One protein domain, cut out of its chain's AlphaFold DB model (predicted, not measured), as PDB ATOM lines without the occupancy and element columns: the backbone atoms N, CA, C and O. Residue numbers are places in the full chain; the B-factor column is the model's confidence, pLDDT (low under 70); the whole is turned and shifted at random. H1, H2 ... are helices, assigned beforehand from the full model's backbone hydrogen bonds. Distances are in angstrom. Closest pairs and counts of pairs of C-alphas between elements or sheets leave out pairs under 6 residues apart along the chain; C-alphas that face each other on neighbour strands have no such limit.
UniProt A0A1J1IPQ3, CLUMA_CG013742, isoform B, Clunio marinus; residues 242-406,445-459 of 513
ATOM      1  N   GLU A 242     -10.389-129.534  36.132       70.00
ATOM      2  CA  GLU A 242     -11.670-130.152  35.760       70.00
ATOM      3  C   GLU A 242     -12.509-129.206  34.870       70.00
ATOM      4  O   GLU A 242     -13.185-129.663  33.947       70.00
ATOM      5  N   PHE A 243     -12.387-127.889  35.072       72.56
ATOM      6  CA  PHE A 243     -13.050-126.862  34.270       72.56
ATOM      7  C   PHE A 243     -12.448-126.739  32.866       72.56
ATOM      8  O   PHE A 243     -13.215-126.790  31.908       72.56
ATOM      9  N   ASP A 244     -11.118-126.657  32.713       72.50
ATOM     10  CA  ASP A 244     -10.423-126.646  31.411       72.50
ATOM     11  C   ASP A 244     -10.878-127.849  30.562       72.50
ATOM     12  O   ASP A 244     -11.229-127.740  29.382       72.50
ATOM     13  N   HIS A 245     -10.936-129.023  31.197       78.81
ATOM     14  CA  HIS A 245     -11.299-130.289  30.571       78.81
ATOM     15  C   HIS A 245     -12.743-130.269  30.029       78.81
ATOM     16  O   HIS A 245     -12.992-130.637  28.871       78.81
ATOM     17  N   GLU A 246     -13.701-129.777  30.818       81.12
ATOM     18  CA  GLU A 246     -15.083-129.569  30.373       81.12
ATOM     19  C   GLU A 246     -15.205-128.437  29.338       81.12
ATOM     20  O   GLU A 246     -15.913-128.592  28.336       81.12
ATOM     21  N   ALA A 247     -14.481-127.329  29.517       80.94
ATOM     22  CA  ALA A 247     -14.434-126.179  28.617       80.94
ATOM     23  C   ALA A 247     -13.860-126.543  27.237       80.94
ATOM     24  O   ALA A 247     -14.291-125.999  26.216       80.94
ATOM     25  N   ILE A 248     -12.968-127.529  27.156       85.06
ATOM     26  CA  ILE A 248     -12.410-128.033  25.898       85.06
ATOM     27  C   ILE A 248     -13.296-129.097  25.237       85.06
ATOM     28  O   ILE A 248     -13.458-129.071  24.011       85.06
ATOM     29  N   LEU A 249     -13.909-130.018  25.980       85.19
ATOM     30  CA  LEU A 249     -14.730-131.089  25.388       85.19
ATOM     31  C   LEU A 249     -16.182-130.659  25.114       85.19
ATOM     32  O   LEU A 249     -16.784-131.003  24.081       85.19
ATOM     33  N   GLY A 250     -16.751-129.883  26.027       82.06
ATOM     34  CA  GLY A 250     -18.142-129.448  26.014       82.06
ATOM     35  C   GLY A 250     -19.102-130.602  26.269       82.06
ATOM     36  O   GLY A 250     -20.152-130.668  25.627       82.06
ATOM     37  N   SER A 251     -18.680-131.566  27.081       85.12
ATOM     38  CA  SER A 251     -19.522-132.606  27.661       85.12
ATOM     39  C   SER A 251     -18.835-133.171  28.901       85.12
ATOM     40  O   SER A 251     -17.685-133.608  28.818       85.12
ATOM     41  N   VAL A 252     -19.565-133.219  30.015       83.62
ATOM     42  CA  VAL A 252     -19.114-133.818  31.285       83.62
ATOM     43  C   VAL A 252     -18.862-135.318  31.089       83.62
ATOM     44  O   VAL A 252     -17.890-135.888  31.578       83.62
ATOM     45  N   LYS A 253     -19.716-135.970  30.289       84.12
ATOM     46  CA  LYS A 253     -19.622-137.405  29.982       84.12
ATOM     47  C   LYS A 253     -18.433-137.749  29.083       84.12
ATOM     48  O   LYS A 253     -17.930-138.869  29.169       84.12
ATOM     49  N   ASP A 254     -17.997-136.824  28.223       84.81
ATOM     50  CA  ASP A 254     -16.743-136.994  27.480       84.81
ATOM     51  C   ASP A 254     -15.541-136.822  28.433       84.81
ATOM     52  O   ASP A 254     -14.643-137.662  28.386       84.81
ATOM     53  N   ALA A 255     -15.537-135.825  29.331       84.19
ATOM     54  CA  ALA A 255     -14.471-135.622  30.327       84.19
ATOM     55  C   ALA A 255     -14.275-136.848  31.245       84.19
ATOM     56  O   ALA A 255     -13.165-137.388  31.308       84.19
ATOM     57  N   GLU A 256     -15.361-137.393  31.820       81.69
ATOM     58  CA  GLU A 256     -15.334-138.665  32.569       81.69
ATOM     59  C   GLU A 256     -14.716-139.825  31.753       81.69
ATOM     60  O   GLU A 256     -14.110-140.740  32.324       81.69
ATOM     61  N   GLU A 257     -14.878-139.848  30.418       83.12
ATOM     62  CA  GLU A 257     -14.234-140.875  29.593       83.12
ATOM     63  C   GLU A 257     -12.726-140.626  29.478       83.12
ATOM     64  O   GLU A 257     -11.965-141.574  29.668       83.12
ATOM     65  N   TYR A 258     -12.289-139.392  29.191       81.12
ATOM     66  CA  TYR A 258     -10.875-139.045  28.976       81.12
ATOM     67  C   TYR A 258      -9.988-139.325  30.197       81.12
ATOM     68  O   TYR A 258      -8.901-139.873  30.007       81.12
ATOM     69  N   ASP A 259     -10.482-139.104  31.419       75.31
ATOM     70  CA  ASP A 259      -9.824-139.505  32.681       75.31
ATOM     71  C   ASP A 259      -9.431-140.991  32.729       75.31
ATOM     72  O   ASP A 259      -8.506-141.404  33.429       75.31
ATOM     73  N   ASN A 260     -10.171-141.826  31.996       78.38
ATOM     74  CA  ASN A 260     -10.019-143.276  31.962       78.38
ATOM     75  C   ASN A 260      -9.312-143.769  30.680       78.38
ATOM     76  O   ASN A 260      -9.216-144.985  30.458       78.38
ATOM     77  N   LEU A 261      -8.818-142.867  29.822       81.19
ATOM     78  CA  LEU A 261      -8.105-143.205  28.587       81.19
ATOM     79  C   LEU A 261      -6.579-143.230  28.785       81.19
ATOM     80  O   LEU A 261      -6.018-142.397  29.490       81.19
ATOM     81  N   PRO A 262      -5.856-144.145  28.109       85.38
ATOM     82  CA  PRO A 262      -4.401-144.075  28.063       85.38
ATOM     83  C   PRO A 262      -3.951-142.857  27.230       85.38
ATOM     84  O   PRO A 262      -4.574-142.592  26.195       85.38
ATOM     85  N   PRO A 263      -2.826-142.192  27.565       86.12
ATOM     86  CA  PRO A 263      -2.376-140.954  26.910       86.12
ATOM     87  C   PRO A 263      -2.341-140.992  25.375       86.12
ATOM     88  O   PRO A 263      -2.728-140.031  24.717       86.12
ATOM     89  N   GLU A 264      -1.944-142.122  24.783       87.81
ATOM     90  CA  GLU A 264      -1.941-142.341  23.327       87.81
ATOM     91  C   GLU A 264      -3.333-142.190  22.682       87.81
ATOM     92  O   GLU A 264      -3.453-141.707  21.558       87.81
ATOM     93  N   GLU A 265      -4.399-142.600  23.374       87.75
ATOM     94  CA  GLU A 265      -5.782-142.480  22.901       87.75
ATOM     95  C   GLU A 265      -6.342-141.079  23.189       87.75
ATOM     96  O   GLU A 265      -6.985-140.515  22.302       87.75
ATOM     97  N   SER A 266      -6.028-140.477  24.342       88.06
ATOM     98  CA  SER A 266      -6.373-139.080  24.661       88.06
ATOM     99  C   SER A 266      -5.776-138.121  23.624       88.06
ATOM    100  O   SER A 266      -6.516-137.396  22.959       88.06
ATOM    101  N   LYS A 267      -4.467-138.227  23.343       90.00
ATOM    102  CA  LYS A 267      -3.774-137.498  22.259       90.00
ATOM    103  C   LYS A 267      -4.413-137.745  20.888       90.00
ATOM    104  O   LYS A 267      -4.617-136.809  20.112       90.00
ATOM    105  N   ARG A 268      -4.792-138.993  20.575       91.00
ATOM    106  CA  ARG A 268      -5.454-139.347  19.302       91.00
ATOM    107  C   ARG A 268      -6.858-138.742  19.171       91.00
ATOM    108  O   ARG A 268      -7.285-138.469  18.046       91.00
ATOM    109  N   ARG A 269      -7.598-138.565  20.270       89.88
ATOM    110  CA  ARG A 269      -8.924-137.927  20.271       89.88
ATOM    111  C   ARG A 269      -8.827-136.402  20.267       89.88
ATOM    112  O   ARG A 269      -9.503-135.784  19.448       89.88
ATOM    113  N   LEU A 270      -7.924-135.819  21.055       90.00
ATOM    114  CA  LEU A 270      -7.611-134.387  21.040       90.00
ATOM    115  C   LEU A 270      -7.191-133.927  19.636       90.00
ATOM    116  O   LEU A 270      -7.732-132.959  19.112       90.00
ATOM    117  N   GLY A 271      -6.357-134.703  18.934       90.94
ATOM    118  CA  GLY A 271      -6.008-134.436  17.533       90.94
ATOM    119  C   GLY A 271      -7.175-134.497  16.528       90.94
ATOM    120  O   GLY A 271      -7.019-134.041  15.396       90.94
ATOM    121  N   LEU A 272      -8.343-135.033  16.910       90.44
ATOM    122  CA  LEU A 272      -9.608-134.963  16.153       90.44
ATOM    123  C   LEU A 272     -10.541-133.838  16.643       90.44
ATOM    124  O   LEU A 272     -11.560-133.575  16.004       90.44
ATOM    125  N   LEU A 273     -10.229-133.218  17.781       89.50
ATOM    126  CA  LEU A 273     -10.925-132.073  18.365       89.50
ATOM    127  C   LEU A 273     -10.323-130.764  17.837       89.50
ATOM    128  O   LEU A 273     -11.049-129.940  17.295       89.50
ATOM    129  N   VAL A 274      -8.990-130.673  17.847       91.94
ATOM    130  CA  VAL A 274      -8.163-129.608  17.252       91.94
ATOM    131  C   VAL A 274      -8.560-129.314  15.797       91.94
ATOM    132  O   VAL A 274      -8.790-128.169  15.430       91.94
ATOM    133  N   GLN A 275      -8.810-130.351  14.988       91.31
ATOM    134  CA  GLN A 275      -9.304-130.223  13.600       91.31
ATOM    135  C   GLN A 275     -10.745-129.673  13.460       91.31
ATOM    136  O   GLN A 275     -11.246-129.552  12.343       91.31
ATOM    137  N   LYS A 276     -11.450-129.419  14.569       90.62
ATOM    138  CA  LYS A 276     -12.773-128.766  14.625       90.62
ATOM    139  C   LYS A 276     -12.711-127.381  15.286       90.62
ATOM    140  O   LYS A 276     -13.674-126.628  15.141       90.62
ATOM    141  N   MET A 277     -11.639-127.109  16.035       91.25
ATOM    142  CA  MET A 277     -11.308-125.815  16.635       91.25
ATOM    143  C   MET A 277     -10.728-124.870  15.577       91.25
ATOM    144  O   MET A 277     -11.191-123.743  15.482       91.25
ATOM    145  N   ASP A 278      -9.794-125.350  14.742       93.94
ATOM    146  CA  ASP A 278      -9.285-124.631  13.563       93.94
ATOM    147  C   ASP A 278     -10.435-124.409  12.553       93.94
ATOM    148  O   ASP A 278     -10.860-125.321  11.831       93.94
ATOM    149  N   LEU A 279     -10.994-123.192  12.544       92.44
ATOM    150  CA  LEU A 279     -12.138-122.804  11.714       92.44
ATOM    151  C   LEU A 279     -11.693-122.382  10.310       92.44
ATOM    152  O   LEU A 279     -12.472-122.484   9.354       92.44
ATOM    153  N   ASN A 280     -10.468-121.874  10.186       92.69
ATOM    154  CA  ASN A 280      -9.910-121.330   8.952       92.69
ATOM    155  C   ASN A 280      -9.162-122.389   8.102       92.69
ATOM    156  O   ASN A 280      -9.077-122.255   6.876       92.69
ATOM    157  N   SER A 281      -8.747-123.487   8.737       93.50
ATOM    158  CA  SER A 281      -8.001-124.639   8.219       93.50
ATOM    159  C   SER A 281      -6.574-124.335   7.735       93.50
ATOM    160  O   SER A 281      -6.158-124.880   6.702       93.50
ATOM    161  N   ASP A 282      -5.815-123.493   8.448       93.62
ATOM    162  CA  ASP A 282      -4.385-123.259   8.166       93.62
ATOM    163  C   ASP A 282      -3.417-124.189   8.927       93.62
ATOM    164  O   ASP A 282      -2.247-124.282   8.536       93.62
ATOM    165  N   GLY A 283      -3.901-124.957   9.911       93.31
ATOM    166  CA  GLY A 283      -3.102-125.895  10.710       93.31
ATOM    167  C   GLY A 283      -2.603-125.340  12.048       93.31
ATOM    168  O   GLY A 283      -1.767-125.983  12.690       93.31
ATOM    169  N   PHE A 284      -3.098-124.172  12.452       95.62
ATOM    170  CA  PHE A 284      -2.907-123.561  13.764       95.62
ATOM    171  C   PHE A 284      -4.278-123.285  14.403       95.62
ATOM    172  O   PHE A 284      -5.315-123.492  13.779       95.62
ATOM    173  N   ILE A 285      -4.281-122.840  15.657       95.88
ATOM    174  CA  ILE A 285      -5.457-122.292  16.338       95.88
ATOM    175  C   ILE A 285      -5.060-120.930  16.906       95.88
ATOM    176  O   ILE A 285      -4.116-120.840  17.698       95.88
ATOM    177  N   ASP A 286      -5.758-119.868  16.498       95.25
ATOM    178  CA  ASP A 286      -5.587-118.531  17.087       95.25
ATOM    179  C   ASP A 286      -6.528-118.292  18.289       95.25
ATOM    180  O   ASP A 286      -7.495-119.031  18.504       95.25
ATOM    181  N   ARG A 287      -6.244-117.265  19.105       94.38
ATOM    182  CA  ARG A 287      -7.012-116.952  20.330       94.38
ATOM    183  C   ARG A 287      -8.521-116.802  20.091       94.38
ATOM    184  O   ARG A 287      -9.310-117.178  20.953       94.38
ATOM    185  N   HIS A 288      -8.950-116.287  18.938       94.56
ATOM    186  CA  HIS A 288     -10.368-116.136  18.595       94.56
ATOM    187  C   HIS A 288     -11.015-117.477  18.236       94.56
ATOM    188  O   HIS A 288     -12.196-117.672  18.518       94.56
ATOM    189  N   GLU A 289     -10.270-118.394  17.617       95.31
ATOM    190  CA  GLU A 289     -10.747-119.740  17.290       95.31
ATOM    191  C   GLU A 289     -10.879-120.596  18.553       95.31
ATOM    192  O   GLU A 289     -11.923-121.223  18.748       95.31
ATOM    193  N   LEU A 290      -9.896-120.538  19.463       93.19
ATOM    194  CA  LEU A 290      -9.988-121.199  20.767       93.19
ATOM    195  C   LEU A 290     -11.127-120.606  21.616       93.19
ATOM    196  O   LEU A 290     -11.960-121.354  22.122       93.19
ATOM    197  N   LYS A 291     -11.259-119.273  21.674       93.12
ATOM    198  CA  LYS A 291     -12.381-118.604  22.354       93.12
ATOM    199  C   LYS A 291     -13.739-119.018  21.785       93.12
ATOM    200  O   LYS A 291     -14.654-119.366  22.528       93.12
ATOM    201  N   ALA A 292     -13.886-119.000  20.458       92.88
ATOM    202  CA  ALA A 292     -15.120-119.411  19.790       92.88
ATOM    203  C   ALA A 292     -15.428-120.904  19.997       92.88
ATOM    204  O   ALA A 292     -16.600-121.293  19.975       92.88
ATOM    205  N   TRP A 293     -14.403-121.731  20.218       93.44
ATOM    206  CA  TRP A 293     -14.571-123.112  20.643       93.44
ATOM    207  C   TRP A 293     -15.087-123.206  22.082       93.44
ATOM    208  O   TRP A 293     -16.144-123.798  22.278       93.44
ATOM    209  N   ILE A 294     -14.426-122.574  23.057       90.25
ATOM    210  CA  ILE A 294     -14.808-122.592  24.484       90.25
ATOM    211  C   ILE A 294     -16.236-122.066  24.692       90.25
ATOM    212  O   ILE A 294     -17.061-122.738  25.303       90.25
ATOM    213  N   LEU A 295     -16.601-120.937  24.075       89.88
ATOM    214  CA  LEU A 295     -17.969-120.394  24.130       89.88
ATOM    215  C   LEU A 295     -19.022-121.368  23.580       89.88
ATOM    216  O   LEU A 295     -20.126-121.493  24.115       89.88
ATOM    217  N   ARG A 296     -18.687-122.081  22.501       90.56
ATOM    218  CA  ARG A 296     -19.538-123.138  21.942       90.56
ATOM    219  C   ARG A 296     -19.578-124.366  22.854       90.56
ATOM    220  O   ARG A 296     -20.599-125.049  22.895       90.56
ATOM    221  N   SER A 297     -18.490-124.643  23.556       89.88
ATOM    222  CA  SER A 297     -18.330-125.730  24.514       89.88
ATOM    223  C   SER A 297     -19.215-125.526  25.741       89.88
ATOM    224  O   SER A 297     -20.061-126.371  26.019       89.88
ATOM    225  N   PHE A 298     -19.149-124.345  26.368       86.88
ATOM    226  CA  PHE A 298     -20.040-123.931  27.454       86.88
ATOM    227  C   PHE A 298     -21.516-124.047  27.073       86.88
ATOM    228  O   PHE A 298     -22.329-124.475  27.892       86.88
ATOM    229  N   LYS A 299     -21.878-123.711  25.828       88.12
ATOM    230  CA  LYS A 299     -23.251-123.893  25.344       88.12
ATOM    231  C   LYS A 299     -23.638-125.375  25.220       88.12
ATOM    232  O   LYS A 299     -24.772-125.723  25.531       88.12
ATOM    233  N   LYS A 300     -22.716-126.251  24.798       89.81
ATOM    234  CA  LYS A 300     -22.944-127.709  24.747       89.81
ATOM    235  C   LYS A 300     -23.095-128.314  26.145       89.81
ATOM    236  O   LYS A 300     -23.932-129.194  26.303       89.81
ATOM    237  N   LEU A 301     -22.349-127.822  27.140       87.62
ATOM    238  CA  LEU A 301     -22.523-128.230  28.539       87.62
ATOM    239  C   LEU A 301     -23.953-127.932  29.005       87.62
ATOM    240  O   LEU A 301     -24.636-128.856  29.419       87.62
ATOM    241  N   SER A 302     -24.477-126.714  28.817       87.62
ATOM    242  CA  SER A 302     -25.868-126.416  29.220       87.62
ATOM    243  C   SER A 302     -26.961-126.994  28.310       87.62
ATOM    244  O   SER A 302     -28.112-127.099  28.733       87.62
ATOM    245  N   GLU A 303     -26.628-127.430  27.092       90.88
ATOM    246  CA  GLU A 303     -27.489-128.331  26.311       90.88
ATOM    247  C   GLU A 303     -27.531-129.743  26.942       90.88
ATOM    248  O   GLU A 303     -28.609-130.326  27.038       90.88
ATOM    249  N   GLU A 304     -26.403-130.262  27.444       90.44
ATOM    250  CA  GLU A 304     -26.303-131.562  28.130       90.44
ATOM    251  C   GLU A 304     -26.910-131.553  29.549       90.44
ATOM    252  O   GLU A 304     -27.660-132.471  29.880       90.44
ATOM    253  N   GLU A 305     -26.672-130.516  30.361       87.69
ATOM    254  CA  GLU A 305     -27.320-130.311  31.672       87.69
ATOM    255  C   GLU A 305     -28.851-130.353  31.532       87.69
ATOM    256  O   GLU A 305     -29.559-130.999  32.313       87.69
ATOM    257  N   ALA A 306     -29.366-129.692  30.490       91.44
ATOM    258  CA  ALA A 306     -30.784-129.649  30.181       91.44
ATOM    259  C   ALA A 306     -31.326-130.974  29.611       91.44
ATOM    260  O   ALA A 306     -32.502-131.257  29.833       91.44
ATOM    261  N   GLU A 307     -30.523-131.783  28.907       92.19
ATOM    262  CA  GLU A 307     -30.912-133.126  28.438       92.19
ATOM    263  C   GLU A 307     -30.925-134.148  29.590       92.19
ATOM    264  O   GLU A 307     -31.893-134.897  29.735       92.19
ATOM    265  N   ASP A 308     -29.931-134.132  30.482       90.44
ATOM    266  CA  ASP A 308     -29.914-135.008  31.664       90.44
ATOM    267  C   ASP A 308     -31.065-134.677  32.627       90.44
ATOM    268  O   ASP A 308     -31.743-135.581  33.124       90.44
ATOM    269  N   ARG A 309     -31.367-133.388  32.836       90.69
ATOM    270  CA  ARG A 309     -32.557-132.974  33.600       90.69
ATOM    271  C   ARG A 309     -33.872-133.234  32.860       90.69
ATOM    272  O   ARG A 309     -34.905-133.315  33.518       90.69
ATOM    273  N   PHE A 310     -33.853-133.440  31.543       93.75
ATOM    274  CA  PHE A 310     -35.013-133.923  30.788       93.75
ATOM    275  C   PHE A 310     -35.256-135.429  31.024       93.75
ATOM    276  O   PHE A 310     -36.398-135.801  31.290       93.75
ATOM    277  N   GLU A 311     -34.211-136.285  31.029       91.50
ATOM    278  CA  GLU A 311     -34.328-137.723  31.403       91.50
ATOM    279  C   GLU A 311     -34.895-137.912  32.836       91.50
ATOM    280  O   GLU A 311     -35.509-138.947  33.109       91.50
ATOM    281  N   ASP A 312     -34.700-136.942  33.742       90.44
ATOM    282  CA  ASP A 312     -35.268-136.937  35.105       90.44
ATOM    283  C   ASP A 312     -36.733-136.452  35.171       90.44
ATOM    284  O   ASP A 312     -37.510-136.983  35.970       90.44
ATOM    285  N   LEU A 313     -37.105-135.427  34.390       91.81
ATOM    286  CA  LEU A 313     -38.414-134.754  34.472       91.81
ATOM    287  C   LEU A 313     -39.535-135.463  33.694       91.81
ATOM    288  O   LEU A 313     -40.693-135.379  34.103       91.81
ATOM    289  N   ASP A 314     -39.216-136.162  32.602       93.12
ATOM    290  CA  ASP A 314     -40.176-136.959  31.823       93.12
ATOM    291  C   ASP A 314     -40.508-138.283  32.562       93.12
ATOM    292  O   ASP A 314     -39.954-139.352  32.283       93.12
ATOM    293  N   GLU A 315     -41.395-138.225  33.568       90.19
ATOM    294  CA  GLU A 315     -41.789-139.398  34.378       90.19
ATOM    295  C   GLU A 315     -42.580-140.458  33.585       90.19
ATOM    296  O   GLU A 315     -42.567-141.646  33.938       90.19
ATOM    297  N   ASP A 316     -43.308-140.023  32.559       91.88
ATOM    298  CA  ASP A 316     -44.299-140.781  31.783       91.88
ATOM    299  C   ASP A 316     -43.676-141.421  30.514       91.88
ATOM    300  O   ASP A 316     -44.047-142.544  30.141       91.88
ATOM    301  N   ASN A 317     -42.586-140.821  30.015       93.19
ATOM    302  CA  ASN A 317     -41.761-141.179  28.854       93.19
ATOM    303  C   ASN A 317     -42.491-140.931  27.517       93.19
ATOM    304  O   ASN A 317     -42.578-141.847  26.685       93.19
ATOM    305  N   ASP A 318     -43.013-139.711  27.319       94.00
ATOM    306  CA  ASP A 318     -43.662-139.254  26.070       94.00
ATOM    307  C   ASP A 318     -42.815-138.302  25.195       94.00
ATOM    308  O   ASP A 318     -43.285-137.851  24.145       94.00
ATOM    309  N   ASP A 319     -41.538-138.110  25.556       94.88
ATOM    310  CA  ASP A 319     -40.561-137.214  24.919       94.88
ATOM    311  C   ASP A 319     -40.910-135.708  25.086       94.88
ATOM    312  O   ASP A 319     -40.520-134.870  24.259       94.88
ATOM    313  N   LYS A 320     -41.635-135.339  26.159       96.25
ATOM    314  CA  LYS A 320     -41.973-133.956  26.565       96.25
ATOM    315  C   LYS A 320     -41.941-133.785  28.091       96.25
ATOM    316  O   LYS A 320     -41.943-134.748  28.845       96.25
ATOM    317  N   ILE A 321     -41.976-132.530  28.550       96.00
ATOM    318  CA  ILE A 321     -42.225-132.178  29.959       96.00
ATOM    319  C   ILE A 321     -43.542-131.406  30.059       96.00
ATOM    320  O   ILE A 321     -43.695-130.352  29.433       96.00
ATOM    321  N   SER A 322     -44.491-131.874  30.875       95.06
ATOM    322  CA  SER A 322     -45.668-131.079  31.237       95.06
ATOM    323  C   SER A 322     -45.395-130.172  32.442       95.06
ATOM    324  O   SER A 322     -44.568-130.456  33.310       95.06
ATOM    325  N   TRP A 323     -46.183-129.099  32.572       93.50
ATOM    326  CA  TRP A 323     -46.175-128.262  33.780       93.50
ATOM    327  C   TRP A 323     -46.465-129.063  35.069       93.50
ATOM    328  O   TRP A 323     -46.028-128.681  36.153       93.50
ATOM    329  N   GLY A 324     -47.202-130.176  34.966       90.75
ATOM    330  CA  GLY A 324     -47.526-131.031  36.107       90.75
ATOM    331  C   GLY A 324     -46.320-131.800  36.645       90.75
ATOM    332  O   GLY A 324     -46.181-131.918  37.860       90.75
ATOM    333  N   GLU A 325     -45.444-132.283  35.765       92.19
ATOM    334  CA  GLU A 325     -44.218-132.997  36.147       92.19
ATOM    335  C   GLU A 325     -43.171-132.047  36.714       92.19
ATOM    336  O   GLU A 325     -42.660-132.297  37.805       92.19
ATOM    337  N   TYR A 326     -42.945-130.904  36.057       91.69
ATOM    338  CA  TYR A 326     -42.017-129.883  36.548       91.69
ATOM    339  C   TYR A 326     -42.338-129.441  37.986       91.69
ATOM    340  O   TYR A 326     -41.477-129.456  38.865       91.69
ATOM    341  N   VAL A 327     -43.605-129.109  38.261       89.25
ATOM    342  CA  VAL A 327     -44.049-128.713  39.609       89.25
ATOM    343  C   VAL A 327     -43.973-129.873  40.607       89.25
ATOM    344  O   VAL A 327     -43.723-129.655  41.795       89.25
ATOM    345  N   LYS A 328     -44.150-131.114  40.152       87.31
ATOM    346  CA  LYS A 328     -44.078-132.291  41.018       87.31
ATOM    347  C   LYS A 328     -42.643-132.632  41.431       87.31
ATOM    348  O   LYS A 328     -42.445-132.931  42.606       87.31
ATOM    349  N   ASP A 329     -41.668-132.562  40.525       87.62
ATOM    350  CA  ASP A 329     -40.249-132.787  40.849       87.62
ATOM    351  C   ASP A 329     -39.677-131.635  41.689       87.62
ATOM    352  O   ASP A 329     -39.225-131.836  42.816       87.62
ATOM    353  N   VAL A 330     -39.778-130.404  41.179       84.94
ATOM    354  CA  VAL A 330     -39.080-129.242  41.749       84.94
ATOM    355  C   VAL A 330     -39.736-128.742  43.040       84.94
ATOM    356  O   VAL A 330     -39.041-128.421  44.004       84.94
ATOM    357  N   TYR A 331     -41.072-128.708  43.111       83.62
ATOM    358  CA  TYR A 331     -41.794-128.211  44.293       83.62
ATOM    359  C   TYR A 331     -42.297-129.336  45.215       83.62
ATOM    360  O   TYR A 331     -42.745-129.054  46.330       83.62
ATOM    361  N   GLY A 332     -42.233-130.605  44.793       81.50
ATOM    362  CA  GLY A 332     -42.760-131.743  45.557       81.50
ATOM    363  C   GLY A 332     -44.291-131.770  45.660       81.50
ATOM    364  O   GLY A 332     -44.834-132.385  46.582       81.50
ATOM    365  N   LEU A 333     -44.997-131.061  44.771       74.94
ATOM    366  CA  LEU A 333     -46.447-130.868  44.841       74.94
ATOM    367  C   LEU A 333     -47.187-131.863  43.937       74.94
ATOM    368  O   LEU A 333     -47.206-131.726  42.716       74.94
ATOM    369  N   ASP A 334     -47.870-132.832  44.553       64.50
ATOM    370  CA  ASP A 334     -48.803-133.733  43.868       64.50
ATOM    371  C   ASP A 334     -50.049-132.954  43.366       64.50
ATOM    372  O   ASP A 334     -51.110-132.963  43.997       64.50
ATOM    373  N   SER A 335     -49.921-132.331  42.186       56.59
ATOM    374  CA  SER A 335     -50.927-131.594  41.388       56.59
ATOM    375  C   SER A 335     -51.294-130.151  41.801       56.59
ATOM    376  O   SER A 335     -51.077-129.710  42.929       56.59
ATOM    377  N   ASP A 336     -51.895-129.423  40.845       54.72
ATOM    378  CA  ASP A 336     -52.292-127.995  40.892       54.72
ATOM    379  C   ASP A 336     -53.264-127.661  42.057       54.72
ATOM    380  O   ASP A 336     -53.342-126.515  42.487       54.72
ATOM    381  N   ASP A 337     -53.931-128.662  42.653       54.47
ATOM    382  CA  ASP A 337     -54.714-128.502  43.892       54.47
ATOM    383  C   ASP A 337     -53.818-128.127  45.096       54.47
ATOM    384  O   ASP A 337     -54.198-127.295  45.928       54.47
ATOM    385  N   GLY A 338     -52.609-128.701  45.184       54.16
ATOM    386  CA  GLY A 338     -51.629-128.431  46.248       54.16
ATOM    387  C   GLY A 338     -51.062-127.010  46.207       54.16
ATOM    388  O   GLY A 338     -50.668-126.464  47.238       54.16
ATOM    389  N   LEU A 339     -51.131-126.367  45.042       54.12
ATOM    390  CA  LEU A 339     -50.737-124.977  44.806       54.12
ATOM    391  C   LEU A 339     -51.548-123.990  45.667       54.12
ATOM    392  O   LEU A 339     -51.053-122.940  46.059       54.12
ATOM    393  N   SER A 340     -52.774-124.370  46.048       55.56
ATOM    394  CA  SER A 340     -53.624-123.606  46.972       55.56
ATOM    395  C   SER A 340     -53.248-123.730  48.459       55.56
ATOM    396  O   SER A 340     -53.901-123.113  49.301       55.56
ATOM    397  N   SER A 341     -52.223-124.527  48.789       54.41
ATOM    398  CA  SER A 341     -51.734-124.765  50.158       54.41
ATOM    399  C   SER A 341     -50.316-124.247  50.420       54.41
ATOM    400  O   SER A 341     -49.744-124.514  51.477       54.41
ATOM    401  N   ILE A 342     -49.764-123.475  49.480       58.78
ATOM    402  CA  ILE A 342     -48.532-122.716  49.674       58.78
ATOM    403  C   ILE A 342     -48.877-121.474  50.517       58.78
ATOM    404  O   ILE A 342     -49.181-120.412  49.987       58.78
ATOM    405  N   ASP A 343     -48.838-121.611  51.848       60.44
ATOM    406  CA  ASP A 343     -48.964-120.498  52.817       60.44
ATOM    407  C   ASP A 343     -47.712-119.571  52.830       60.44
ATOM    408  O   ASP A 343     -47.532-118.765  53.745       60.44
ATOM    409  N   ASP A 344     -46.825-119.710  51.839       69.88
ATOM    410  CA  ASP A 344     -45.544-119.016  51.701       69.88
ATOM    411  C   ASP A 344     -45.575-118.081  50.475       69.88
ATOM    412  O   ASP A 344     -45.676-118.529  49.324       69.88
ATOM    413  N   ASP A 345     -45.517-116.770  50.723       72.56
ATOM    414  CA  ASP A 345     -45.554-115.733  49.682       72.56
ATOM    415  C   ASP A 345     -44.343-115.824  48.724       72.56
ATOM    416  O   ASP A 345     -44.455-115.455  47.553       72.56
ATOM    417  N   GLU A 346     -43.196-116.335  49.185       72.38
ATOM    418  CA  GLU A 346     -41.955-116.422  48.406       72.38
ATOM    419  C   GLU A 346     -41.978-117.625  47.457       72.38
ATOM    420  O   GLU A 346     -41.792-117.465  46.248       72.38
ATOM    421  N   GLN A 347     -42.336-118.813  47.959       75.19
ATOM    422  CA  GLN A 347     -42.516-119.996  47.104       75.19
ATOM    423  C   GLN A 347     -43.653-119.793  46.083       75.19
ATOM    424  O   GLN A 347     -43.551-120.251  44.943       75.19
ATOM    425  N   SER A 348     -44.708-119.059  46.454       81.50
ATOM    426  CA  SER A 348     -45.799-118.689  45.539       81.50
ATOM    427  C   SER A 348     -45.344-117.769  44.402       81.50
ATOM    428  O   SER A 348     -45.864-117.866  43.289       81.50
ATOM    429  N   LYS A 349     -44.375-116.882  44.664       83.06
ATOM    430  CA  LYS A 349     -43.791-115.980  43.662       83.06
ATOM    431  C   LYS A 349     -42.913-116.753  42.675       83.06
ATOM    432  O   LYS A 349     -43.148-116.643  41.474       83.06
ATOM    433  N   LEU A 350     -41.966-117.555  43.178       83.88
ATOM    434  CA  LEU A 350     -41.078-118.392  42.355       83.88
ATOM    435  C   LEU A 350     -41.884-119.263  41.380       83.88
ATOM    436  O   LEU A 350     -41.618-119.279  40.182       83.88
ATOM    437  N   LEU A 351     -42.956-119.885  41.873       86.38
ATOM    438  CA  LEU A 351     -43.799-120.771  41.077       86.38
ATOM    439  C   LEU A 351     -44.554-120.060  39.943       86.38
ATOM    440  O   LEU A 351     -44.793-120.667  38.902       86.38
ATOM    441  N   GLU A 352     -44.945-118.794  40.107       87.50
ATOM    442  CA  GLU A 352     -45.550-118.005  39.021       87.50
ATOM    443  C   GLU A 352     -44.490-117.453  38.053       87.50
ATOM    444  O   GLU A 352     -44.785-117.298  36.868       87.50
ATOM    445  N   ASP A 353     -43.256-117.227  38.512       88.94
ATOM    446  CA  ASP A 353     -42.123-116.883  37.650       88.94
ATOM    447  C   ASP A 353     -41.709-118.051  36.749       88.94
ATOM    448  O   ASP A 353     -41.641-117.878  35.528       88.94
ATOM    449  N   ASP A 354     -41.573-119.256  37.300       91.31
ATOM    450  CA  ASP A 354     -41.386-120.488  36.527       91.31
ATOM    451  C   ASP A 354     -42.555-120.698  35.556       91.31
ATOM    452  O   ASP A 354     -42.358-121.004  34.378       91.31
ATOM    453  N   ARG A 355     -43.796-120.439  35.997       91.94
ATOM    454  CA  ARG A 355     -44.990-120.533  35.141       91.94
ATOM    455  C   ARG A 355     -45.024-119.456  34.053       91.94
ATOM    456  O   ARG A 355     -45.817-119.579  33.117       91.94
ATOM    457  N   GLN A 356     -44.251-118.380  34.152       93.00
ATOM    458  CA  GLN A 356     -44.083-117.404  33.072       93.00
ATOM    459  C   GLN A 356     -42.949-117.819  32.134       93.00
ATOM    460  O   GLN A 356     -43.136-117.743  30.921       93.00
ATOM    461  N   MET A 357     -41.841-118.343  32.667       92.62
ATOM    462  CA  MET A 357     -40.716-118.850  31.875       92.62
ATOM    463  C   MET A 357     -41.122-120.069  31.035       92.62
ATOM    464  O   MET A 357     -40.876-120.080  29.832       92.62
ATOM    465  N   PHE A 358     -41.875-121.021  31.594       94.75
ATOM    466  CA  PHE A 358     -42.414-122.177  30.863       94.75
ATOM    467  C   PHE A 358     -43.271-121.735  29.660       94.75
ATOM    468  O   PHE A 358     -43.084-122.215  28.550       94.75
ATOM    469  N   LYS A 359     -44.155-120.739  29.841       94.75
ATOM    470  CA  LYS A 359     -45.009-120.173  28.768       94.75
ATOM    471  C   LYS A 359     -44.260-119.300  27.744       94.75
ATOM    472  O   LYS A 359     -44.868-118.880  26.756       94.75
ATOM    473  N   ALA A 360     -43.009-118.935  28.022       94.69
ATOM    474  CA  ALA A 360     -42.142-118.198  27.104       94.69
ATOM    475  C   ALA A 360     -41.248-119.152  26.297       94.69
ATOM    476  O   ALA A 360     -41.025-118.908  25.112       94.69
ATOM    477  N   ALA A 361     -40.812-120.250  26.920       95.50
ATOM    478  CA  ALA A 361     -40.099-121.345  26.275       95.50
ATOM    479  C   ALA A 361     -41.007-122.194  25.364       95.50
ATOM    480  O   ALA A 361     -40.554-122.591  24.296       95.50
ATOM    481  N   ASP A 362     -42.274-122.405  25.744       95.94
ATOM    482  CA  ASP A 362     -43.342-123.000  24.921       95.94
ATOM    483  C   ASP A 362     -43.663-122.096  23.706       95.94
ATOM    484  O   ASP A 362     -44.433-121.122  23.782       95.94
ATOM    485  N   LEU A 363     -43.015-122.379  22.570       93.94
ATOM    486  CA  LEU A 363     -43.130-121.585  21.346       93.94
ATOM    487  C   LEU A 363     -44.317-122.020  20.483       93.94
ATOM    488  O   LEU A 363     -44.947-121.163  19.848       93.94
ATOM    489  N   ASP A 364     -44.614-123.322  20.442       94.69
ATOM    490  CA  ASP A 364     -45.665-123.910  19.598       94.69
ATOM    491  C   ASP A 364     -47.070-123.851  20.236       94.69
ATOM    492  O   ASP A 364     -48.067-123.684  19.518       94.69
ATOM    493  N   LYS A 365     -47.121-123.788  21.573       95.25
ATOM    494  CA  LYS A 365     -48.291-123.528  22.429       95.25
ATOM    495  C   LYS A 365     -49.241-124.705  22.550       95.25
ATOM    496  O   LYS A 365     -50.452-124.509  22.716       95.25
ATOM    497  N   ASP A 366     -48.693-125.919  22.516       95.06
ATOM    498  CA  ASP A 366     -49.391-127.140  22.916       95.06
ATOM    499  C   ASP A 366     -49.477-127.347  24.443       95.06
ATOM    500  O   ASP A 366     -50.363-128.077  24.899       95.06
ATOM    501  N   GLY A 367     -48.676-126.615  25.231       94.25
ATOM    502  CA  GLY A 367     -48.716-126.596  26.699       94.25
ATOM    503  C   GLY A 367     -47.692-127.497  27.395       94.25
ATOM    504  O   GLY A 367     -47.790-127.697  28.610       94.25
ATOM    505  N   PHE A 368     -46.731-128.028  26.643       96.38
ATOM    506  CA  PHE A 368     -45.600-128.828  27.109       96.38
ATOM    507  C   PHE A 368     -44.281-128.151  26.689       96.38
ATOM    508  O   PHE A 368     -44.291-127.181  25.938       96.38
ATOM    509  N   LEU A 369     -43.139-128.673  27.139       97.19
ATOM    510  CA  LEU A 369     -41.827-128.333  26.577       97.19
ATOM    511  C   LEU A 369     -41.261-129.539  25.826       97.19
ATOM    512  O   LEU A 369     -41.159-130.631  26.389       97.19
ATOM    513  N   SER A 370     -40.870-129.343  24.566       96.50
ATOM    514  CA  SER A 370     -39.933-130.246  23.882       96.50
ATOM    515  C   SER A 370     -38.497-130.019  24.382       96.50
ATOM    516  O   SER A 370     -38.226-129.006  25.025       96.50
ATOM    517  N   LEU A 371     -37.549-130.918  24.086       94.38
ATOM    518  CA  LEU A 371     -36.150-130.766  24.527       94.38
ATOM    519  C   LEU A 371     -35.530-129.420  24.084       94.38
ATOM    520  O   LEU A 371     -34.973-128.702  24.912       94.38
ATOM    521  N   ASP A 372     -35.737-129.015  22.823       94.06
ATOM    522  CA  ASP A 372     -35.291-127.718  22.268       94.06
ATOM    523  C   ASP A 372     -35.882-126.492  23.000       94.06
ATOM    524  O   ASP A 372     -35.408-125.363  22.834       94.06
ATOM    525  N   GLU A 373     -36.966-126.665  23.754       95.88
ATOM    526  CA  GLU A 373     -37.630-125.628  24.550       95.88
ATOM    527  C   GLU A 373     -37.259-125.751  26.034       95.88
ATOM    528  O   GLU A 373     -37.051-124.731  26.688       95.88
ATOM    529  N   HIS A 374     -37.048-126.971  26.538       95.38
ATOM    530  CA  HIS A 374     -36.510-127.217  27.873       95.38
ATOM    531  C   HIS A 374     -35.115-126.608  28.050       95.38
ATOM    532  O   HIS A 374     -34.889-125.952  29.059       95.38
ATOM    533  N   VAL A 375     -34.223-126.699  27.054       93.75
ATOM    534  CA  VAL A 375     -32.912-126.011  27.076       93.75
ATOM    535  C   VAL A 375     -33.077-124.504  27.342       93.75
ATOM    536  O   VAL A 375     -32.402-123.941  28.203       93.75
ATOM    537  N   LYS A 376     -34.051-123.855  26.682       93.75
ATOM    538  CA  LYS A 376     -34.346-122.417  26.856       93.75
ATOM    539  C   LYS A 376     -34.966-122.082  28.210       93.75
ATOM    540  O   LYS A 376     -34.830-120.961  28.684       93.75
ATOM    541  N   PHE A 377     -35.697-123.027  28.790       94.00
ATOM    542  CA  PHE A 377     -36.294-122.910  30.114       94.00
ATOM    543  C   PHE A 377     -35.275-123.178  31.236       94.00
ATOM    544  O   PHE A 377     -35.384-122.589  32.305       94.00
ATOM    545  N   HIS A 378     -34.275-124.025  30.976       91.12
ATOM    546  CA  HIS A 378     -33.229-124.417  31.916       91.12
ATOM    547  C   HIS A 378     -32.107-123.375  32.041       91.12
ATOM    548  O   HIS A 378     -31.639-123.117  33.146       91.12
ATOM    549  N   SER A 379     -31.676-122.774  30.926       89.62
ATOM    550  CA  SER A 379     -30.661-121.703  30.894       89.62
ATOM    551  C   SER A 379     -31.169-120.464  30.136       89.62
ATOM    552  O   SER A 379     -30.630-120.111  29.082       89.62
ATOM    553  N   PRO A 380     -32.253-119.808  30.605       90.81
ATOM    554  CA  PRO A 380     -32.879-118.680  29.907       90.81
ATOM    555  C   PRO A 380     -31.937-117.480  29.714       90.81
ATOM    556  O   PRO A 380     -32.150-116.681  28.801       90.81
ATOM    557  N   GLU A 381     -30.886-117.361  30.526       88.38
ATOM    558  CA  GLU A 381     -29.811-116.375  30.409       88.38
ATOM    559  C   GLU A 381     -29.028-116.481  29.085       88.38
ATOM    560  O   GLU A 381     -28.606-115.461  28.543       88.38
ATOM    561  N   GLU A 382     -28.910-117.675  28.493       87.19
ATOM    562  CA  GLU A 382     -28.199-117.879  27.217       87.19
ATOM    563  C   GLU A 382     -29.088-117.645  25.976       87.19
ATOM    564  O   GLU A 382     -28.621-117.729  24.834       87.19
ATOM    565  N   HIS A 383     -30.381-117.345  26.162       89.75
ATOM    566  CA  HIS A 383     -31.375-117.326  25.089       89.75
ATOM    567  C   HIS A 383     -32.031-115.943  24.888       89.75
ATOM    568  O   HIS A 383     -32.915-115.558  25.656       89.75
ATOM    569  N   PRO A 384     -31.705-115.210  23.796       90.69
ATOM    570  CA  PRO A 384     -32.225-113.861  23.525       90.69
ATOM    571  C   PRO A 384     -33.753-113.706  23.517       90.69
ATOM    572  O   PRO A 384     -34.249-112.615  23.790       90.69
ATOM    573  N   ASP A 385     -34.501-114.775  23.224       90.44
ATOM    574  CA  ASP A 385     -35.970-114.780  23.265       90.44
ATOM    575  C   ASP A 385     -36.527-114.730  24.707       90.44
ATOM    576  O   ASP A 385     -37.631-114.229  24.926       90.44
ATOM    577  N   MET A 386     -35.756-115.213  25.690       92.44
ATOM    578  CA  MET A 386     -36.125-115.287  27.111       92.44
ATOM    579  C   MET A 386     -35.712-114.032  27.893       92.44
ATOM    580  O   MET A 386     -36.434-113.612  28.801       92.44
ATOM    581  N   LEU A 387     -34.606-113.379  27.511       92.62
ATOM    582  CA  LEU A 387     -34.070-112.179  28.176       92.62
ATOM    583  C   LEU A 387     -35.108-111.074  28.491       92.62
ATOM    584  O   LEU A 387     -35.050-110.519  29.592       92.62
ATOM    585  N   PRO A 388     -36.092-110.749  27.620       93.19
ATOM    586  CA  PRO A 388     -37.106-109.737  27.931       93.19
ATOM    587  C   PRO A 388     -38.015-110.108  29.112       93.19
ATOM    588  O   PRO A 388     -38.528-109.214  29.787       93.19
ATOM    589  N   LEU A 389     -38.220-111.405  29.373       92.94
ATOM    590  CA  LEU A 389     -38.963-111.876  30.541       92.94
ATOM    591  C   LEU A 389     -38.115-111.765  31.811       92.94
ATOM    592  O   LEU A 389     -38.615-111.252  32.809       92.94
ATOM    593  N   ILE A 390     -36.839-112.165  31.760       91.31
ATOM    594  CA  ILE A 390     -35.917-112.038  32.902       91.31
ATOM    595  C   ILE A 390     -35.815-110.567  33.334       91.31
ATOM    596  O   ILE A 390     -36.026-110.245  34.502       91.31
ATOM    597  N   LEU A 391     -35.596-109.658  32.377       93.44
ATOM    598  CA  LEU A 391     -35.561-108.214  32.615       93.44
ATOM    599  C   LEU A 391     -36.869-107.698  33.243       93.44
ATOM    600  O   LEU A 391     -36.832-106.887  34.166       93.44
ATOM    601  N   HIS A 392     -38.027-108.183  32.782       92.44
ATOM    602  CA  HIS A 392     -39.324-107.817  33.356       92.44
ATOM    603  C   HIS A 392     -39.505-108.330  34.796       92.44
ATOM    604  O   HIS A 392     -40.064-107.607  35.620       92.44
ATOM    605  N   GLN A 393     -39.024-109.534  35.124       91.00
ATOM    606  CA  GLN A 393     -39.021-110.057  36.498       91.00
ATOM    607  C   GLN A 393     -38.121-109.209  37.406       91.00
ATOM    608  O   GLN A 393     -38.578-108.736  38.446       91.00
ATOM    609  N   THR A 394     -36.882-108.945  36.983       91.62
ATOM    610  CA  THR A 394     -35.921-108.133  37.744       91.62
ATOM    611  C   THR A 394     -36.441-106.713  37.974       91.62
ATOM    612  O   THR A 394     -36.410-106.234  39.104       91.62
ATOM    613  N   LEU A 395     -37.012-106.059  36.953       93.56
ATOM    614  CA  LEU A 395     -37.668-104.757  37.118       93.56
ATOM    615  C   LEU A 395     -38.871-104.841  38.067       93.56
ATOM    616  O   LEU A 395     -38.966-104.051  38.993       93.56
ATOM    617  N   ARG A 396     -39.774-105.818  37.913       91.19
ATOM    618  CA  ARG A 396     -40.934-105.984  38.813       91.19
ATOM    619  C   ARG A 396     -40.528-106.103  40.291       91.19
ATOM    620  O   ARG A 396     -41.303-105.682  41.151       91.19
ATOM    621  N   ASP A 397     -39.350-106.664  40.557       88.44
ATOM    622  CA  ASP A 397     -38.847-106.960  41.897       88.44
ATOM    623  C   ASP A 397     -37.949-105.853  42.488       88.44
ATOM    624  O   ASP A 397     -37.952-105.675  43.707       88.44
ATOM    625  N   LYS A 398     -37.212-105.103  41.653       90.81
ATOM    626  CA  LYS A 398     -36.278-104.034  42.070       90.81
ATOM    627  C   LYS A 398     -36.804-102.612  41.805       90.81
ATOM    628  O   LYS A 398     -36.618-101.756  42.661       90.81
ATOM    629  N   ASP A 399     -37.482-102.352  40.681       94.56
ATOM    630  CA  ASP A 399     -38.065-101.039  40.324       94.56
ATOM    631  C   ASP A 399     -39.333-100.775  41.165       94.56
ATOM    632  O   ASP A 399     -40.478-101.101  40.807       94.56
ATOM    633  N   LEU A 400     -39.113-100.209  42.354       93.00
ATOM    634  CA  LEU A 400     -40.154 -99.865  43.318       93.00
ATOM    635  C   LEU A 400     -40.900 -98.596  42.896       93.00
ATOM    636  O   LEU A 400     -42.093 -98.450  43.198       93.00
ATOM    637  N   ASN A 401     -40.205 -97.670  42.231       93.19
ATOM    638  CA  ASN A 401     -40.713 -96.349  41.871       93.19
ATOM    639  C   ASN A 401     -41.554 -96.348  40.569       93.19
ATOM    640  O   ASN A 401     -42.520 -95.582  40.457       93.19
ATOM    641  N   LYS A 402     -41.273 -97.298  39.672       94.00
ATOM    642  CA  LYS A 402     -41.903 -97.605  38.376       94.00
ATOM    643  C   LYS A 402     -41.582 -96.631  37.248       94.00
ATOM    644  O   LYS A 402     -42.476 -96.277  36.470       94.00
ATOM    645  N   ASP A 403     -40.317 -96.223  37.145       93.44
ATOM    646  CA  ASP A 403     -39.792 -95.448  36.011       93.44
ATOM    647  C   ASP A 403     -39.098 -96.295  34.925       93.44
ATOM    648  O   ASP A 403     -38.838 -95.780  33.832       93.44
ATOM    649  N   GLY A 404     -38.902 -97.601  35.150       93.44
ATOM    650  CA  GLY A 404     -38.281 -98.527  34.199       93.44
ATOM    651  C   GLY A 404     -36.751 -98.552  34.252       93.44
ATOM    652  O   GLY A 404     -36.113 -98.993  33.290       93.44
ATOM    653  N   ARG A 405     -36.163 -98.062  35.343       95.50
ATOM    654  CA  ARG A 405     -34.735 -98.134  35.668       95.50
ATOM    655  C   ARG A 405     -34.560 -98.760  37.056       95.50
ATOM    656  O   ARG A 405     -35.534 -99.160  37.683       95.50
ATOM    657  N   ILE A 406     -33.315 -98.886  37.509       96.00
ATOM    658  CA  ILE A 406     -32.988 -99.277  38.886       96.00
ATOM    659  C   ILE A 406     -31.987 -98.257  39.436       96.00
ATOM    660  O   ILE A 406     -30.875 -98.144  38.913       96.00
ATOM    661  N   HIS A 445     -32.101-100.520  30.747       94.38
ATOM    662  CA  HIS A 445     -32.483-101.887  30.349       94.38
ATOM    663  C   HIS A 445     -31.316-102.760  29.836       94.38
ATOM    664  O   HIS A 445     -31.343-103.970  30.043       94.38
ATOM    665  N   ASN A 446     -30.310-102.177  29.173       92.75
ATOM    666  CA  ASN A 446     -29.146-102.926  28.690       92.75
ATOM    667  C   ASN A 446     -28.161-103.234  29.825       92.75
ATOM    668  O   ASN A 446     -27.604-104.320  29.864       92.75
ATOM    669  N   GLU A 447     -27.974-102.300  30.757       93.94
ATOM    670  CA  GLU A 447     -27.085-102.460  31.916       93.94
ATOM    671  C   GLU A 447     -27.663-103.453  32.924       93.94
ATOM    672  O   GLU A 447     -26.937-104.289  33.442       93.94
ATOM    673  N   ILE A 448     -28.987-103.449  33.119       93.69
ATOM    674  CA  ILE A 448     -29.682-104.484  33.895       93.69
ATOM    675  C   ILE A 448     -29.501-105.858  33.230       93.69
ATOM    676  O   ILE A 448     -29.297-106.840  33.933       93.69
ATOM    677  N   LEU A 449     -29.529-105.947  31.893       91.62
ATOM    678  CA  LEU A 449     -29.240-107.201  31.186       91.62
ATOM    679  C   LEU A 449     -27.775-107.640  31.348       91.62
ATOM    680  O   LEU A 449     -27.544-108.806  31.638       91.62
ATOM    681  N   SER A 450     -26.807-106.727  31.223       89.38
ATOM    682  CA  SER A 450     -25.378-107.009  31.451       89.38
ATOM    683  C   SER A 450     -25.017-107.286  32.914       89.38
ATOM    684  O   SER A 450     -23.974-107.870  33.170       89.38
ATOM    685  N   TRP A 451     -25.856-106.877  33.867       89.88
ATOM    686  CA  TRP A 451     -25.739-107.263  35.271       89.88
ATOM    687  C   TRP A 451     -26.285-108.673  35.513       89.88
ATOM    688  O   TRP A 451     -25.619-109.477  36.156       89.88
ATOM    689  N   ILE A 452     -27.489-108.987  35.016       88.94
ATOM    690  CA  ILE A 452     -28.146-110.259  35.359       88.94
ATOM    691  C   ILE A 452     -27.693-111.453  34.515       88.94
ATOM    692  O   ILE A 452     -27.820-112.582  34.984       88.94
ATOM    693  N   VAL A 453     -27.203-111.227  33.292       85.81
ATOM    694  CA  VAL A 453     -26.672-112.274  32.405       85.81
ATOM    695  C   VAL A 453     -25.145-112.313  32.549       85.81
ATOM    696  O   VAL A 453     -24.496-111.350  32.135       85.81
ATOM    697  N   PRO A 454     -24.554-113.391  33.099       76.69
ATOM    698  CA  PRO A 454     -23.108-113.490  33.260       76.69
ATOM    699  C   PRO A 454     -22.382-113.541  31.909       76.69
ATOM    700  O   PRO A 454     -22.864-114.105  30.922       76.69
ATOM    701  N   SER A 455     -21.190-112.948  31.872       78.25
ATOM    702  CA  SER A 455     -20.394-112.805  30.656       78.25
ATOM    703  C   SER A 455     -19.466-114.005  30.442       78.25
ATOM    704  O   SER A 455     -18.268-113.935  30.707       78.25
ATOM    705  N   ASN A 456     -19.989-115.093  29.862       81.62
ATOM    706  CA  ASN A 456     -19.163-116.217  29.374       81.62
ATOM    707  C   ASN A 456     -18.036-115.751  28.411       81.62
ATOM    708  O   ASN A 456     -17.055-116.457  28.201       81.62
ATOM    709  N   GLU A 457     -18.186-114.560  27.815       85.25
ATOM    710  CA  GLU A 457     -17.222-113.874  26.946       85.25
ATOM    711  C   GLU A 457     -15.959-113.398  27.688       85.25
ATOM    712  O   GLU A 457     -14.939-113.210  27.030       85.25
ATOM    713  N   GLU A 458     -15.996-113.201  29.009       82.62
ATOM    714  CA  GLU A 458     -14.824-112.837  29.828       82.62
ATOM    715  C   GLU A 458     -14.107-114.100  30.326       82.62
ATOM    716  O   GLU A 458     -12.917-114.260  30.063       82.62
ATOM    717  N   VAL A 459     -14.859-115.070  30.857       81.94
ATOM    718  CA  VAL A 459     -14.370-116.419  31.207       81.94
ATOM    719  C   VAL A 459     -13.597-117.064  30.049       81.94
ATOM    720  O   VAL A 459     -12.482-117.547  30.216       81.94
TER     721      VAL A 459
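AT A GLANCE: This is residues 242 to 406 and 445 to 459 of the 513 residues of the protein "CLUMA_CG013742, isoform B" of Clunio marinus (UniProt A0A1J1IPQ3). One long helix, H4, makes the spine of a loose domain, with a group of three shorter helices, H1, H2 and H3, about its first half and a second group, H5, H7 and H8, about its last half. H9 and H10 cross each other on the side of H7 away from H5, and after H10 the printed part turns back towards the first half of H4, where it ends with the short H11. The printed part has 180 residues with eleven named helices, H1 to H11 in order along the chain, and no named strand; the class is all helix. It is loose, with a radius of gyration of the C-alphas of 20.4 A, and spans 60 by 44 by 30 A.

IN THESE COORDINATES: H1 takes residues 242 to 249 and begins at C-alpha 242, (-11.670, -130.152, 35.760). H2 is residues 252 to 258, and H3, residues 263 to 277, is 20.4 A long from first to last C-alpha. H4, residues 287 to 313, is the longest at 38.8 A; it runs from C-alpha 287 at (-7.012, -116.952, 20.330) to C-alpha 313 at (-38.414, -134.754, 34.472). H5 is residues 323 to 331 and H6 residues 338 to 341. H7, residues 345 to 361, is 24.7 A long. H8 is residues 371 to 378, and H9, residues 387 to 398, is 16.3 A long. After the cut come H10, residues 445 to 452, and H11, residues 456 to 459, which ends at C-alpha 459, (-14.370, -116.419, 31.207).

HOW THE PARTS SIT: H4 is the hub and touches five helices. H1 touches residues 293 to 301 of H4, about perpendicular at 80 degrees; their closest C-alphas, those of Ala 247 and Ile 294, are 5.5 A apart. H1 and H2 touch only at the corner, with the C-alphas of Glu 246 and Val 252 closest at 5.9 A. H3 and H4 only just touch, with 3 pairs of C-alphas within 8 A; the closest are those of Met 277 and Trp 293, 5.8 A. H8 touches residues 302 to 310 of H4, about perpendicular at 82 degrees, closest at the C-alphas of Ala 306 and Val 375, 5.2 A. H5 only just touches H4, with 3 pairs within 8 A, the closest being Leu 313 and Glu 325, C-alphas 6.3 A apart. H7 and H8 form a helical hairpin, opposite ways at a shallow tilt of 34 degrees, only just short of steep; the C-alphas of Ala 361 and Glu 373 are closest at 5.2 A. Residues 321 to 322 pair with residues 368 to 369, antiparallel. H6 touches no helix but is near H7, with 5 pairs of C-alphas within 10 A. H9 touches H7 at a shallow tilt of 19 degrees, opposite ways, with the C-alphas of Met 357 and Leu 389 closest at 7.3 A. H10 touches H9, about perpendicular at 85 degrees, closest at the C-alphas of Leu 391 and Leu 449, 6.6 A. H11 only just touches H4, with 3 pairs within 8 A; the closest C-alphas, those of Leu 295 and Asn 456, are 6.8 A apart. H3 and H7, for instance, are apart. In H1, H2, H4, H5, H9 and H10 every O i to N i+4 pair is within hydrogen-bond range, against 8 of 11 in H3, 12 of 13 in H7 and 3 of 4 in H8; H6 and H11 are too short for such a pair.

THE WHOLE: The two C-alphas farthest apart, those of Asp 282 and Ser 341, are 63.3 A apart. Residues 407 to 444 are not printed, and C-alphas 406 and 445 are 8.9 A apart across this cut, in the link from H9 to H10. Of the links that are printed whole, none is long. The mean pLDDT of the printed part is 87.6; residues 334 to 344 are under 70.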